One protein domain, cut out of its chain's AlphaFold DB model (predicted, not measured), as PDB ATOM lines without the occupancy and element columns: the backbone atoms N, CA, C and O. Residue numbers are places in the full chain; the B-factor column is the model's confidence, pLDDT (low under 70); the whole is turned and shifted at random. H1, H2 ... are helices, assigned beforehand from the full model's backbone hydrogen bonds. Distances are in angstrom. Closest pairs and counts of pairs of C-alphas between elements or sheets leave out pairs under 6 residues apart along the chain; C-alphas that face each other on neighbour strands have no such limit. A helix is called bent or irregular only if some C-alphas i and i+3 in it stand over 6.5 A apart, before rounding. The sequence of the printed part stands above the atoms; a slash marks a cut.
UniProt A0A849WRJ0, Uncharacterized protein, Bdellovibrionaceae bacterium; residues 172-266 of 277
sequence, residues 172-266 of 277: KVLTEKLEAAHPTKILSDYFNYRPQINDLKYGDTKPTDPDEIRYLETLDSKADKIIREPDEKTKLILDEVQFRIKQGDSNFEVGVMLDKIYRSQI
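This is residues 172 to 266 of the 277 residues of an uncharacterized protein of Bdellovibrionaceae bacterium (UniProt A0A849WRJ0). The bent helix H2 runs through the middle of this fold: its first arm, H2a, is packed between H5 on one side and the long straight helix H3, which crosses it steeply, on the other. H5 folds back from H4 in a helical hairpin, and the two make a three-helix bundle with H2a, while the second arm, H2b, turns off sharply and packs across residues 213 to 220 of H3, which also has the short H1 side by side with its residues 211 to 219. The printed part has 95 residues, with five named helices in the order H1 H2 H3 H4 H5 and no named strand, and its class is all helix. It is compact, with a radius of gyration of the C-alphas of 13.3 A, and rounded, with spans of 36 by 30 by 22 A.

Begin with H2, residues 183 to 202, the longest helix by residues. By its hydrogen bonds it was assigned as one helix, but it is bent: C-alphas 192 and 195 are 7.8 A apart. Its arms are H2a, residues 183 to 192, 14.3 A long, and H2b, residues 195 to 202, 10.1 A. Find C-alpha 210 at (196.071, -76.413, 37.720); from there H3 runs 27.1 A to residue 228. H4, residues 232 to 246, is 21.5 A long, and H5, residues 251 to 266, runs 22.7 A to C-alpha 266 at (220.559, -59.316, 27.069). H1, residues 172 to 178, starts at (205.255, -74.920, 37.826) and measures 10.2 A.

H2a, H4 and H5 form a bundle, helices running roughly along one another. H2a touches H5 at a shallow tilt of 24 degrees, opposite ways; look at the closest C-alphas, Ser 188 and Gly 255, 4.3 A apart. H4 and H5 form a helical hairpin at 27 degrees, touching through residues 241 to 245 and 251 to 254 alone, closest at the C-alphas of Val 241 and Val 254, 6.4 A. H2a and H4 are close but not clearly touching, with the C-alphas of Thr 184 and Thr 234 closest at 7.4 A. H3 touches H2a at a steep tilt of 57 degrees, with residues 219 to 226 alone; the C-alphas of Leu 187 and Ala 223 are closest, at 5.8 A. H2b, at 80 degrees to H2a, touches H3 about perpendicular at 88 degrees, closest at the C-alphas of Ile 197 and Leu 216, 5.9 A. H1 touches H3 the same way at a shallow tilt of 9 degrees, closest at the C-alphas of Thr 175 and Tyr 215, 5.1 A. H3 and H5 are apart. Every O i to N i+4 pair is within hydrogen-bond range in H1, H2a, H2b, H3 and H5, and 9 of 11 are in H4.

The two C-alphas farthest apart, those of Asp 204 and Ile 266, are 39.1 A from each other. The printed part has no cut, and no link is long. Check the B-factor column at residues 203 to 208 and 252 to 253, which are under 70; the mean pLDDT of the printed part is 82.7.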
ATOM      1  N   LYS A 172     204.595 -75.208  36.551       76.00
ATOM      2  CA  LYS A 172     205.255 -74.920  37.826       76.00
ATOM      3  C   LYS A 172     206.626 -74.229  37.700       76.00
ATOM      4  O   LYS A 172     206.841 -73.187  38.306       76.00
ATOM      5  N   VAL A 173     207.532 -74.756  36.872       77.88
ATOM      6  CA  VAL A 173     208.877 -74.184  36.660       77.88
ATOM      7  C   VAL A 173     208.808 -72.875  35.871       77.88
ATOM      8  O   VAL A 173     209.628 -71.983  36.080       77.88
ATOM      9  N   LEU A 174     207.855 -72.741  34.943       79.31
ATOM     10  CA  LEU A 174     207.656 -71.490  34.208       79.31
ATOM     11  C   LEU A 174     207.140 -70.390  35.139       79.31
ATOM     12  O   LEU A 174     207.672 -69.284  35.106       79.31
ATOM     13  N   THR A 175     206.188 -70.712  36.015       84.00
ATOM     14  CA  THR A 175     205.657 -69.806  37.039       84.00
ATOM     15  C   THR A 175     206.753 -69.338  37.991       84.00
ATOM     16  O   THR A 175     206.887 -68.141  38.215       84.00
ATOM     17  N   GLU A 176     207.601 -70.248  38.484       83.19
ATOM     18  CA  GLU A 176     208.757 -69.895  39.325       83.19
ATOM     19  C   GLU A 176     209.723 -68.931  38.610       83.19
ATOM     20  O   GLU A 176     210.261 -68.008  39.220       83.19
ATOM     21  N   LYS A 177     209.914 -69.094  37.295       83.12
ATOM     22  CA  LYS A 177     210.790 -68.224  36.493       83.12
ATOM     23  C   LYS A 177     210.194 -66.852  36.185       83.12
ATOM     24  O   LYS A 177     210.967 -65.940  35.893       83.12
ATOM     25  N   LEU A 178     208.870 -66.678  36.253       86.19
ATOM     26  CA  LEU A 178     208.228 -65.378  36.018       86.19
ATOM     27  C   LEU A 178     208.610 -64.334  37.072       86.19
ATOM     28  O   LEU A 178     208.565 -63.140  36.780       86.19
ATOM     29  N   GLU A 179     208.999 -64.753  38.276       79.94
ATOM     30  CA  GLU A 179     209.417 -63.824  39.332       79.94
ATOM     31  C   GLU A 179     210.706 -63.074  38.993       79.94
ATOM     32  O   GLU A 179     210.822 -61.888  39.286       79.94
ATOM     33  N   ALA A 180     211.642 -63.736  38.313       81.75
ATOM     34  CA  ALA A 180     212.927 -63.161  37.918       81.75
ATOM     35  C   ALA A 180     212.989 -62.775  36.427       81.75
ATOM     36  O   ALA A 180     214.057 -62.430  35.914       81.75
ATOM     37  N   ALA A 181     211.875 -62.880  35.699       85.12
ATOM     38  CA  ALA A 181     211.849 -62.627  34.266       85.12
ATOM     39  C   ALA A 181     211.952 -61.127  33.948       85.12
ATOM     40  O   ALA A 181     211.361 -60.276  34.608       85.12
ATOM     41  N   HIS A 182     212.682 -60.803  32.880       88.38
ATOM     42  CA  HIS A 182     212.790 -59.432  32.384       88.38
ATOM     43  C   HIS A 182     211.418 -58.914  31.900       88.38
ATOM     44  O   HIS A 182     210.709 -59.678  31.237       88.38
ATOM     45  N   PRO A 183     211.058 -57.630  32.103       88.88
ATOM     46  CA  PRO A 183     209.751 -57.089  31.709       88.88
ATOM     47  C   PRO A 183     209.381 -57.349  30.241       88.88
ATOM     48  O   PRO A 183     208.291 -57.821  29.934       88.88
ATOM     49  N   THR A 184     210.325 -57.157  29.315       87.12
ATOM     50  CA  THR A 184     210.124 -57.460  27.884       87.12
ATOM     51  C   THR A 184     209.887 -58.949  27.611       87.12
ATOM     52  O   THR A 184     209.153 -59.294  26.686       87.12
ATOM     53  N   LYS A 185     210.473 -59.844  28.419       90.31
ATOM     54  CA  LYS A 185     210.228 -61.285  28.312       90.31
ATOM     55  C   LYS A 185     208.833 -61.646  28.820       90.31
ATOM     56  O   LYS A 185     208.141 -62.413  28.159       90.31
ATOM     57  N   ILE A 186     208.398 -61.030  29.919       90.69
ATOM     58  CA  ILE A 186     207.033 -61.170  30.444       90.69
ATOM     59  C   ILE A 186     206.014 -60.700  29.398       90.69
ATOM     60  O   ILE A 186     205.076 -61.431  29.103       90.69
ATOM     61  N   LEU A 187     206.228 -59.541  28.765       89.50
ATOM     62  CA  LEU A 187     205.352 -59.051  27.692       89.50
ATOM     63  C   LEU A 187     205.357 -59.981  26.469       89.50
ATOM     64  O   LEU A 187     204.299 -60.287  25.930       89.50
ATOM     65  N   SER A 188     206.526 -60.468  26.043       87.62
ATOM     66  CA  SER A 188     206.628 -61.459  24.961       87.62
ATOM     67  C   SER A 188     205.776 -62.693  25.256       87.62
ATOM     68  O   SER A 188     204.985 -63.123  24.417       87.62
ATOM     69  N   ASP A 189     205.945 -63.276  26.442       84.31
ATOM     70  CA  ASP A 189     205.221 -64.481  26.834       84.31
ATOM     71  C   ASP A 189     203.721 -64.187  26.967       84.31
ATOM     72  O   ASP A 189     202.912 -64.945  26.438       84.31
ATOM     73  N   TYR A 190     203.339 -63.035  27.528       90.25
ATOM     74  CA  TYR A 190     201.948 -62.580  27.587       90.25
ATOM     75  C   TYR A 190     201.290 -62.539  26.206       90.25
ATOM     76  O   TYR A 190     200.227 -63.120  26.020       90.25
ATOM     77  N   PHE A 191     201.928 -61.923  25.206       83.56
ATOM     78  CA  PHE A 191     201.375 -61.865  23.850       83.56
ATOM     79  C   PHE A 191     201.300 -63.246  23.179       83.56
ATOM     80  O   PHE A 191     200.340 -63.524  22.461       83.56
ATOM     81  N   ASN A 192     202.244 -64.147  23.462       77.56
ATOM     82  CA  ASN A 192     202.203 -65.522  22.956       77.56
ATOM     83  C   ASN A 192     201.073 -66.366  23.579       77.56
ATOM     84  O   ASN A 192     200.549 -67.251  22.902       77.56
ATOM     85  N   TYR A 193     200.707 -66.096  24.837       83.25
ATOM     86  CA  TYR A 193     199.666 -66.814  25.588       83.25
ATOM     87  C   TYR A 193     198.339 -66.044  25.712       83.25
ATOM     88  O   TYR A 193     197.411 -66.502  26.377       83.25
ATOM     89  N   ARG A 194     198.214 -64.881  25.064       81.88
ATOM     90  CA  ARG A 194     197.030 -64.016  25.161       81.88
ATOM     91  C   ARG A 194     195.717 -64.708  24.771       81.88
ATOM     92  O   ARG A 194     194.730 -64.463  25.460       81.88
ATOM     93  N   PRO A 195     195.660 -65.567  23.733       79.00
ATOM     94  CA  PRO A 195     194.458 -66.351  23.448       79.00
ATOM     95  C   PRO A 195     194.039 -67.230  24.633       79.00
ATOM     96  O   PRO A 195     192.903 -67.138  25.071       79.00
ATOM     97  N   GLN A 196     194.969 -67.973  25.233       79.12
ATOM     98  CA  GLN A 196     194.695 -68.864  26.365       79.12
ATOM     99  C   GLN A 196     194.303 -68.098  27.634       79.12
ATOM    100  O   GLN A 196     193.457 -68.550  28.398       79.12
ATOM    101  N   ILE A 197     194.893 -66.920  27.854       81.44
ATOM    102  CA  ILE A 197     194.492 -66.010  28.936       81.44
ATOM    103  C   ILE A 197     193.058 -65.509  28.708       81.44
ATOM    104  O   ILE A 197     192.267 -65.449  29.649       81.44
ATOM    105  N   ASN A 198     192.704 -65.161  27.468       78.56
ATOM    106  CA  ASN A 198     191.347 -64.746  27.129       78.56
ATOM    107  C   ASN A 198     190.350 -65.899  27.284       78.56
ATOM    108  O   ASN A 198     189.278 -65.676  27.836       78.56
ATOM    109  N   ASP A 199     190.712 -67.113  26.874       78.06
ATOM    110  CA  ASP A 199     189.884 -68.308  27.049       78.06
ATOM    111  C   ASP A 199     189.674 -68.618  28.541       78.06
ATOM    112  O   ASP A 199     188.563 -68.924  28.964       78.06
ATOM    113  N   LEU A 200     190.703 -68.441  29.377       80.31
ATOM    114  CA  LEU A 200     190.586 -68.593  30.831       80.31
ATOM    115  C   LEU A 200     189.624 -67.564  31.458       80.31
ATOM    116  O   LEU A 200     188.856 -67.904  32.362       80.31
ATOM    117  N   LYS A 201     189.669 -66.310  30.989       79.06
ATOM    118  CA  LYS A 201     188.863 -65.195  31.517       79.06
ATOM    119  C   LYS A 201     187.427 -65.170  30.999       79.06
ATOM    120  O   LYS A 201     186.522 -64.806  31.746       79.06
ATOM    121  N   TYR A 202     187.241 -65.494  29.724       76.94
ATOM    122  CA  TYR A 202     186.020 -65.203  28.970       76.94
ATOM    123  C   TYR A 202     185.523 -66.379  28.122       76.94
ATOM    124  O   TYR A 202     184.443 -66.277  27.549       76.94
ATOM    125  N   GLY A 203     186.300 -67.457  27.995       67.38
ATOM    126  CA  GLY A 203     185.954 -68.616  27.175       67.38
ATOM    127  C   GLY A 203     185.066 -69.629  27.897       67.38
ATOM    128  O   GLY A 203     185.071 -69.739  29.125       67.38
ATOM    129  N   ASP A 204     184.335 -70.412  27.101       52.34
ATOM    130  CA  ASP A 204     183.455 -71.484  27.586       52.34
ATOM    131  C   ASP A 204     184.237 -72.745  27.999       52.34
ATOM    132  O   ASP A 204     183.805 -73.513  28.859       52.34
ATOM    133  N   THR A 205     185.421 -72.951  27.417       54.88
ATOM    134  CA  THR A 205     186.338 -74.056  27.727       54.88
ATOM    135  C   THR A 205     187.565 -73.541  28.463       54.88
ATOM    136  O   THR A 205     188.407 -72.861  27.878       54.88
ATOM    137  N   LYS A 206     187.686 -73.895  29.745       63.03
ATOM    138  CA  LYS A 206     188.835 -73.531  30.584       63.03
ATOM    139  C   LYS A 206     189.915 -74.619  30.549       63.03
ATOM    140  O   LYS A 206     189.567 -75.799  30.461       63.03
ATOM    141  N   PRO A 207     191.206 -74.255  30.663       64.50
ATOM    142  CA  PRO A 207     192.271 -75.223  30.907       64.50
ATOM    143  C   PRO A 207     191.944 -76.088  32.129       64.50
ATOM    144  O   PRO A 207     191.419 -75.582  33.120       64.50
ATOM    145  N   THR A 208     192.249 -77.385  32.071       68.31
ATOM    146  CA  THR A 208     192.017 -78.322  33.186       68.31
ATOM    147  C   THR A 208     193.251 -78.539  34.060       68.31
ATOM    148  O   THR A 208     193.121 -79.088  35.151       68.31
ATOM    149  N   ASP A 209     194.441 -78.141  33.597       75.38
ATOM    150  CA  ASP A 209     195.697 -78.285  34.341       75.38
ATOM    151  C   ASP A 209     195.861 -77.140  35.365       75.38
ATOM    152  O   ASP A 209     195.991 -75.977  34.967       75.38
ATOM    153  N   PRO A 210     195.894 -77.429  36.684       78.19
ATOM    154  CA  PRO A 210     196.071 -76.413  37.720       78.19
ATOM    155  C   PRO A 210     197.377 -75.619  37.605       78.19
ATOM    156  O   PRO A 210     197.401 -74.430  37.936       78.19
ATOM    157  N   ASP A 211     198.466 -76.246  37.148       80.00
ATOM    158  CA  ASP A 211     199.746 -75.553  37.002       80.00
ATOM    159  C   ASP A 211     199.708 -74.592  35.799       80.00
ATOM    160  O   ASP A 211     200.293 -73.506  35.868       80.00
ATOM    161  N   GLU A 212     198.995 -74.956  34.726       82.56
ATOM    162  CA  GLU A 212     198.756 -74.091  33.564       82.56
ATOM    163  C   GLU A 212     197.896 -72.883  33.936       82.56
ATOM    164  O   GLU A 212     198.287 -71.751  33.651       82.56
ATOM    165  N   ILE A 213     196.774 -73.102  34.634       84.56
ATOM    166  CA  ILE A 213     195.903 -72.020  35.121       84.56
ATOM    167  C   ILE A 213     196.729 -71.024  35.937       84.56
ATOM    168  O   ILE A 213     196.750 -69.831  35.636       84.56
ATOM    169  N   ARG A 214     197.490 -71.526  36.918       87.19
ATOM    170  CA  ARG A 214     198.323 -70.689  37.787       87.19
ATOM    171  C   ARG A 214     199.360 -69.891  36.999       87.19
ATOM    172  O   ARG A 214     199.604 -68.724  37.311       87.19
ATOM    173  N   TYR A 215     199.994 -70.506  36.002       88.56
ATOM    174  CA  TYR A 215     200.950 -69.818  35.138       88.56
ATOM    175  C   TYR A 215     200.285 -68.677  34.363       88.56
ATOM    176  O   TYR A 215     200.796 -67.558  34.382       88.56
ATOM    177  N   LEU A 216     199.143 -68.940  33.720       89.44
ATOM    178  CA  LEU A 216     198.423 -67.958  32.906       89.44
ATOM    179  C   LEU A 216     197.919 -66.775  33.746       89.44
ATOM    180  O   LEU A 216     198.097 -65.629  33.336       89.44
ATOM    181  N   GLU A 217     197.373 -67.027  34.939       92.06
ATOM    182  CA  GLU A 217     196.956 -65.974  35.880       92.06
ATOM    183  C   GLU A 217     198.141 -65.118  36.346       92.06
ATOM    184  O   GLU A 217     198.069 -63.887  36.370       92.06
ATOM    185  N   THR A 218     199.265 -65.764  36.679       92.38
ATOM    186  CA  THR A 218     200.482 -65.064  37.119       92.38
ATOM    187  C   THR A 218     201.064 -64.210  35.991       92.38
ATOM    188  O   THR A 218     201.483 -63.072  36.217       92.38
ATOM    189  N   LEU A 219     201.083 -64.745  34.768       92.88
ATOM    190  CA  LEU A 219     201.573 -64.059  33.577       92.88
ATOM    191  C   LEU A 219     200.715 -62.836  33.238       92.88
ATOM    192  O   LEU A 219     201.264 -61.763  32.993       92.88
ATOM    193  N   ASP A 220     199.390 -62.984  33.259       93.25
ATOM    194  CA  ASP A 220     198.445 -61.898  33.000       93.25
ATOM    195  C   ASP A 220     198.567 -60.772  34.036       93.25
ATOM    196  O   ASP A 220     198.717 -59.611  33.662       93.25
ATOM    197  N   SER A 221     198.622 -61.114  35.327       92.69
ATOM    198  CA  SER A 221     198.792 -60.138  36.411       92.69
ATOM    199  C   SER A 221     200.107 -59.353  36.295       92.69
ATOM    200  O   SER A 221     200.129 -58.122  36.392       92.69
ATOM    201  N   LYS A 222     201.225 -60.042  36.020       93.31
ATOM    202  CA  LYS A 222     202.526 -59.379  35.833       93.31
ATOM    203  C   LYS A 222     202.547 -58.499  34.582       93.31
ATOM    204  O   LYS A 222     203.102 -57.402  34.633       93.31
ATOM    205  N   ALA A 223     201.956 -58.953  33.478       92.62
ATOM    206  CA  ALA A 223     201.876 -58.166  32.254       92.62
ATOM    207  C   ALA A 223     201.006 -56.914  32.434       92.62
ATOM    208  O   ALA A 223     201.429 -55.832  32.032       92.62
ATOM    209  N   ASP A 224     199.849 -57.031  33.092       92.38
ATOM    210  CA  ASP A 224     198.970 -55.898  33.404       92.38
ATOM    211  C   ASP A 224     199.698 -54.851  34.257       92.38
ATOM    212  O   ASP A 224     199.669 -53.662  33.940       92.38
ATOM    213  N   LYS A 225     200.462 -55.286  35.270       91.62
ATOM    214  CA  LYS A 225     201.303 -54.380  36.066       91.62
ATOM    215  C   LYS A 225     202.310 -53.615  35.202       91.62
ATOM    216  O   LYS A 225     202.422 -52.399  35.328       91.62
ATOM    217  N   ILE A 226     203.017 -54.308  34.306       90.75
ATOM    218  CA  ILE A 226     204.000 -53.686  33.402       90.75
ATOM    219  C   ILE A 226     203.327 -52.696  32.439       90.75
ATOM    220  O   ILE A 226     203.893 -51.648  32.145       90.75
ATOM    221  N   ILE A 227     202.129 -53.018  31.941       90.12
ATOM    222  CA  ILE A 227     201.386 -52.167  31.004       90.12
ATOM    223  C   ILE A 227     200.846 -50.909  31.694       90.12
ATOM    224  O   ILE A 227     200.859 -49.838  31.090       90.12
ATOM    225  N   ARG A 228     200.376 -51.020  32.942       90.12
ATOM    226  CA  ARG A 228     199.837 -49.885  33.711       90.12
ATOM    227  C   ARG A 228     200.922 -48.946  34.218       90.12
ATOM    228  O   ARG A 228     200.733 -47.733  34.202       90.12
ATOM    229  N   GLU A 229     202.049 -49.503  34.651       89.75
ATOM    230  CA  GLU A 229     203.150 -48.759  35.267       89.75
ATOM    231  C   GLU A 229     204.478 -48.996  34.521       89.75
ATOM    232  O   GLU A 229     205.434 -49.522  35.099       89.75
ATOM    233  N   PRO A 230     204.577 -48.638  33.225       88.00
ATOM    234  CA  PRO A 230     205.783 -48.896  32.454       88.00
ATOM    235  C   PRO A 230     206.898 -47.913  32.817       88.00
ATOM    236  O   PRO A 230     206.690 -46.694  32.877       88.00
ATOM    237  N   ASP A 231     208.115 -48.434  32.970       85.88
ATOM    238  CA  ASP A 231     209.321 -47.606  32.980       85.88
ATOM    239  C   ASP A 231     209.565 -46.951  31.602       85.88
ATOM    240  O   ASP A 231     208.949 -47.315  30.596       85.88
ATOM    241  N   GLU A 232     210.464 -45.965  31.529       83.12
ATOM    242  CA  GLU A 232     210.710 -45.205  30.291       83.12
ATOM    243  C   GLU A 232     211.134 -46.084  29.106       83.12
ATOM    244  O   GLU A 232     210.710 -45.852  27.973       83.12
ATOM    245  N   LYS A 233     211.931 -47.130  29.355       83.81
ATOM    246  CA  LYS A 233     212.376 -48.056  28.304       83.81
ATOM    247  C   LYS A 233     211.229 -48.937  27.822       83.81
ATOM    248  O   LYS A 233     211.141 -49.247  26.636       83.81
ATOM    249  N   THR A 234     210.352 -49.332  28.731       86.12
ATOM    250  CA  THR A 234     209.191 -50.173  28.461       86.12
ATOM    251  C   THR A 234     208.094 -49.388  27.752       86.12
ATOM    252  O   THR A 234     207.453 -49.949  26.871       86.12
ATOM    253  N   LYS A 235     207.933 -48.087  28.032       88.94
ATOM    254  CA  LYS A 235     207.014 -47.206  27.287       88.94
ATOM    255  C   LYS A 235     207.292 -47.228  25.787       88.94
ATOM    256  O   LYS A 235     206.387 -47.521  25.018       88.94
ATOM    257  N   LEU A 236     208.554 -47.061  25.381       88.00
ATOM    258  CA  LEU A 236     208.948 -47.115  23.965       88.00
ATOM    259  C   LEU A 236     208.613 -48.463  23.310       88.00
ATOM    260  O   LEU A 236     208.221 -48.524  22.146       88.00
ATOM    261  N   ILE A 237     208.758 -49.557  24.061       89.25
ATOM    262  CA  ILE A 237     208.399 -50.897  23.590       89.25
ATOM    263  C   ILE A 237     206.877 -51.024  23.449       89.25
ATOM    264  O   ILE A 237     206.404 -51.585  22.465       89.25
ATOM    265  N   LEU A 238     206.106 -50.505  24.407       90.56
ATOM    266  CA  LEU A 238     204.645 -50.528  24.367       90.56
ATOM    267  C   LEU A 238     204.081 -49.654  23.239       90.56
ATOM    268  O   LEU A 238     203.099 -50.052  22.615       90.56
ATOM    269  N   ASP A 239     204.718 -48.529  22.923       90.12
ATOM    270  CA  ASP A 239     204.346 -47.684  21.784       90.12
ATOM    271  C   ASP A 239     204.527 -48.435  20.454       90.12
ATOM    272  O   ASP A 239     203.621 -48.455  19.618       90.12
ATOM    273  N   GLU A 240     205.652 -49.141  20.285       88.75
ATOM    274  CA  GLU A 240     205.889 -50.006  19.118       88.75
ATOM    275  C   GLU A 240     204.887 -51.171  19.067       88.75
ATOM    276  O   GLU A 240     204.362 -51.500  18.004       88.75
ATOM    277  N   VAL A 241     204.558 -51.776  20.212       89.44
ATOM    278  CA  VAL A 241     203.513 -52.808  20.303       89.44
ATOM    279  C   VAL A 241     202.164 -52.262  19.830       89.44
ATOM    280  O   VAL A 241     201.495 -52.901  19.019       89.44
ATOM    281  N   GLN A 242     201.757 -51.076  20.289       89.19
ATOM    282  CA  GLN A 242     200.505 -50.455  19.855       89.19
ATOM    283  C   GLN A 242     200.515 -50.132  18.361       89.19
ATOM    284  O   GLN A 242     199.506 -50.338  17.684       89.19
ATOM    285  N   PHE A 243     201.641 -49.645  17.838       89.19
ATOM    286  CA  PHE A 243     201.804 -49.393  16.412       89.19
ATOM    287  C   PHE A 243     201.600 -50.674  15.592       89.19
ATOM    288  O   PHE A 243     200.799 -50.680  14.660       89.19
ATOM    289  N   ARG A 244     202.233 -51.782  15.990       81.75
ATOM    290  CA  ARG A 244     202.117 -53.102  15.341       81.75
ATOM    291  C   ARG A 244     200.690 -53.632  15.347       81.75
ATOM    292  O   ARG A 244     200.180 -54.049  14.313       81.75
ATOM    293  N   ILE A 245     200.016 -53.539  16.492       84.81
ATOM    294  CA  ILE A 245     198.612 -53.944  16.617       84.81
ATOM    295  C   ILE A 245     197.731 -53.121  15.666       84.81
ATOM    296  O   ILE A 245     196.863 -53.680  15.002       84.81
ATOM    297  N   LYS A 246     197.972 -51.807  15.539       87.69
ATOM    298  CA  LYS A 246     197.245 -50.947  14.585       87.69
ATOM    299  C   LYS A 246     197.515 -51.304  13.120       87.69
ATOM    300  O   LYS A 246     196.639 -51.088  12.291       87.69
ATOM    301  N   GLN A 247     198.689 -51.851  12.805       85.69
ATOM    302  CA  GLN A 247     199.017 -52.371  11.470       85.69
ATOM    303  C   GLN A 247     198.385 -53.743  11.180       85.69
ATOM    304  O   GLN A 247     198.454 -54.220  10.050       85.69
ATOM    305  N   GLY A 248     197.733 -54.359  12.170       81.94
ATOM    306  CA  GLY A 248     197.080 -55.657  12.028       81.94
ATOM    307  C   GLY A 248     197.972 -56.850  12.368       81.94
ATOM    308  O   GLY A 248     197.570 -57.980  12.093       81.94
ATOM    309  N   ASP A 249     199.144 -56.629  12.978       73.31
ATOM    310  CA  ASP A 249     199.995 -57.722  13.449       73.31
ATOM    311  C   ASP A 249     199.240 -58.555  14.499       73.31
ATOM    312  O   ASP A 249     198.624 -58.043  15.443       73.31
ATOM    313  N   SER A 250     199.317 -59.872  14.353       74.06
ATOM    314  CA  SER A 250     198.761 -60.823  15.310       74.06
ATOM    315  C   SER A 250     199.496 -60.765  16.656       74.06
ATOM    316  O   SER A 250     200.678 -60.423  16.733       74.06
ATOM    317  N   ASN A 251     198.832 -61.198  17.738       73.31
ATOM    318  CA  ASN A 251     199.462 -61.304  19.065       73.31
ATOM    319  C   ASN A 251     200.778 -62.110  19.018       73.31
ATOM    320  O   ASN A 251     201.740 -61.778  19.703       73.31
ATOM    321  N   PHE A 252     200.852 -63.130  18.160       69.50
ATOM    322  CA  PHE A 252     202.067 -63.918  17.969       69.50
ATOM    323  C   PHE A 252     203.203 -63.118  17.313       69.50
ATOM    324  O   PHE A 252     204.349 -63.205  17.751       69.50
ATOM    325  N   GLU A 253     202.915 -62.330  16.275       66.06
ATOM    326  CA  GLU A 253     203.922 -61.493  15.606       66.06
ATOM    327  C   GLU A 253     204.496 -60.442  16.558       66.06
ATOM    328  O   GLU A 253     205.716 -60.250  16.610       66.06
ATOM    329  N   VAL A 254     203.635 -59.860  17.395       71.81
ATOM    330  CA  VAL A 254     204.029 -58.970  18.493       71.81
ATOM    331  C   VAL A 254     204.912 -59.706  19.509       71.81
ATOM    332  O   VAL A 254     205.989 -59.213  19.856       71.81
ATOM    333  N   GLY A 255     204.531 -60.914  19.935       75.25
ATOM    334  CA  GLY A 255     205.324 -61.743  20.852       75.25
ATOM    335  C   GLY A 255     206.719 -62.080  20.307       75.25
ATOM    336  O   GLY A 255     207.720 -61.952  21.013       75.25
ATOM    337  N   VAL A 256     206.825 -62.432  19.023       71.06
ATOM    338  CA  VAL A 256     208.110 -62.708  18.354       71.06
ATOM    339  C   VAL A 256     208.988 -61.458  18.269       71.06
ATOM    340  O   VAL A 256     210.209 -61.551  18.426       71.06
ATOM    341  N   MET A 257     208.398 -60.296  17.994       87.75
ATOM    342  CA  MET A 257     209.113 -59.022  17.978       87.75
ATOM    343  C   MET A 257     209.687 -58.700  19.367       87.75
ATOM    344  O   MET A 257     210.883 -58.419  19.481       87.75
ATOM    345  N   LEU A 258     208.894 -58.865  20.426       85.56
ATOM    346  CA  LEU A 258     209.331 -58.649  21.807       85.56
ATOM    347  C   LEU A 258     210.445 -59.618  22.231       85.56
ATOM    348  O   LEU A 258     211.427 -59.189  22.838       85.56
ATOM    349  N   ASP A 259     210.368 -60.897  21.849       82.88
ATOM    350  CA  ASP A 259     211.433 -61.873  22.136       82.88
ATOM    351  C   ASP A 259     212.753 -61.492  21.431       82.88
ATOM    352  O   ASP A 259     213.839 -61.657  21.994       82.88
ATOM    353  N   LYS A 260     212.689 -60.909  20.222       80.94
ATOM    354  CA  LYS A 260     213.874 -60.371  19.521       80.94
ATOM    355  C   LYS A 260     214.463 -59.148  20.227       80.94
ATOM    356  O   LYS A 260     215.692 -59.055  20.323       80.94
ATOM    357  N   ILE A 261     213.622 -58.239  20.728       85.12
ATOM    358  CA  ILE A 261     214.066 -57.078  21.516       85.12
ATOM    359  C   ILE A 261     214.754 -57.561  22.794       85.12
ATOM    360  O   ILE A 261     215.898 -57.189  23.046       85.12
ATOM    361  N   TYR A 262     214.118 -58.467  23.538       86.25
ATOM    362  CA  TYR A 262     214.666 -59.046  24.763       86.25
ATOM    363  C   TYR A 262     216.037 -59.703  24.539       86.25
ATOM    364  O   TYR A 262     217.006 -59.394  25.233       86.25
ATOM    365  N   ARG A 263     216.166 -60.561  23.517       81.94
ATOM    366  CA  ARG A 263     217.453 -61.200  23.182       81.94
ATOM    367  C   ARG A 263     218.539 -60.184  22.837       81.94
ATOM    368  O   ARG A 263     219.707 -60.425  23.132       81.94
ATOM    369  N   SER A 264     218.174 -59.075  22.199       82.62
ATOM    370  CA  SER A 264     219.108 -57.992  21.875       82.62
ATOM    371  C   SER A 264     219.528 -57.217  23.127       82.62
ATOM    372  O   SER A 264     220.708 -56.924  23.297       82.62
ATOM    373  N   GLN A 265     218.599 -56.967  24.052       80.88
ATOM    374  CA  GLN A 265     218.876 -56.304  25.329       80.88
ATOM    375  C   GLN A 265     219.825 -57.119  26.214       80.88
ATOM    376  O   GLN A 265     220.770 -56.547  26.756       80.88
ATOM    377  N   ILE A 266     219.643 -58.444  26.309       75.81
ATOM    378  CA  ILE A 266     220.559 -59.316  27.069       75.81
ATOM    379  C   ILE A 266     221.952 -59.352  26.436       75.81
ATOM    380  O   ILE A 266     222.959 -59.297  27.135       75.81
TER     381      ILE A 266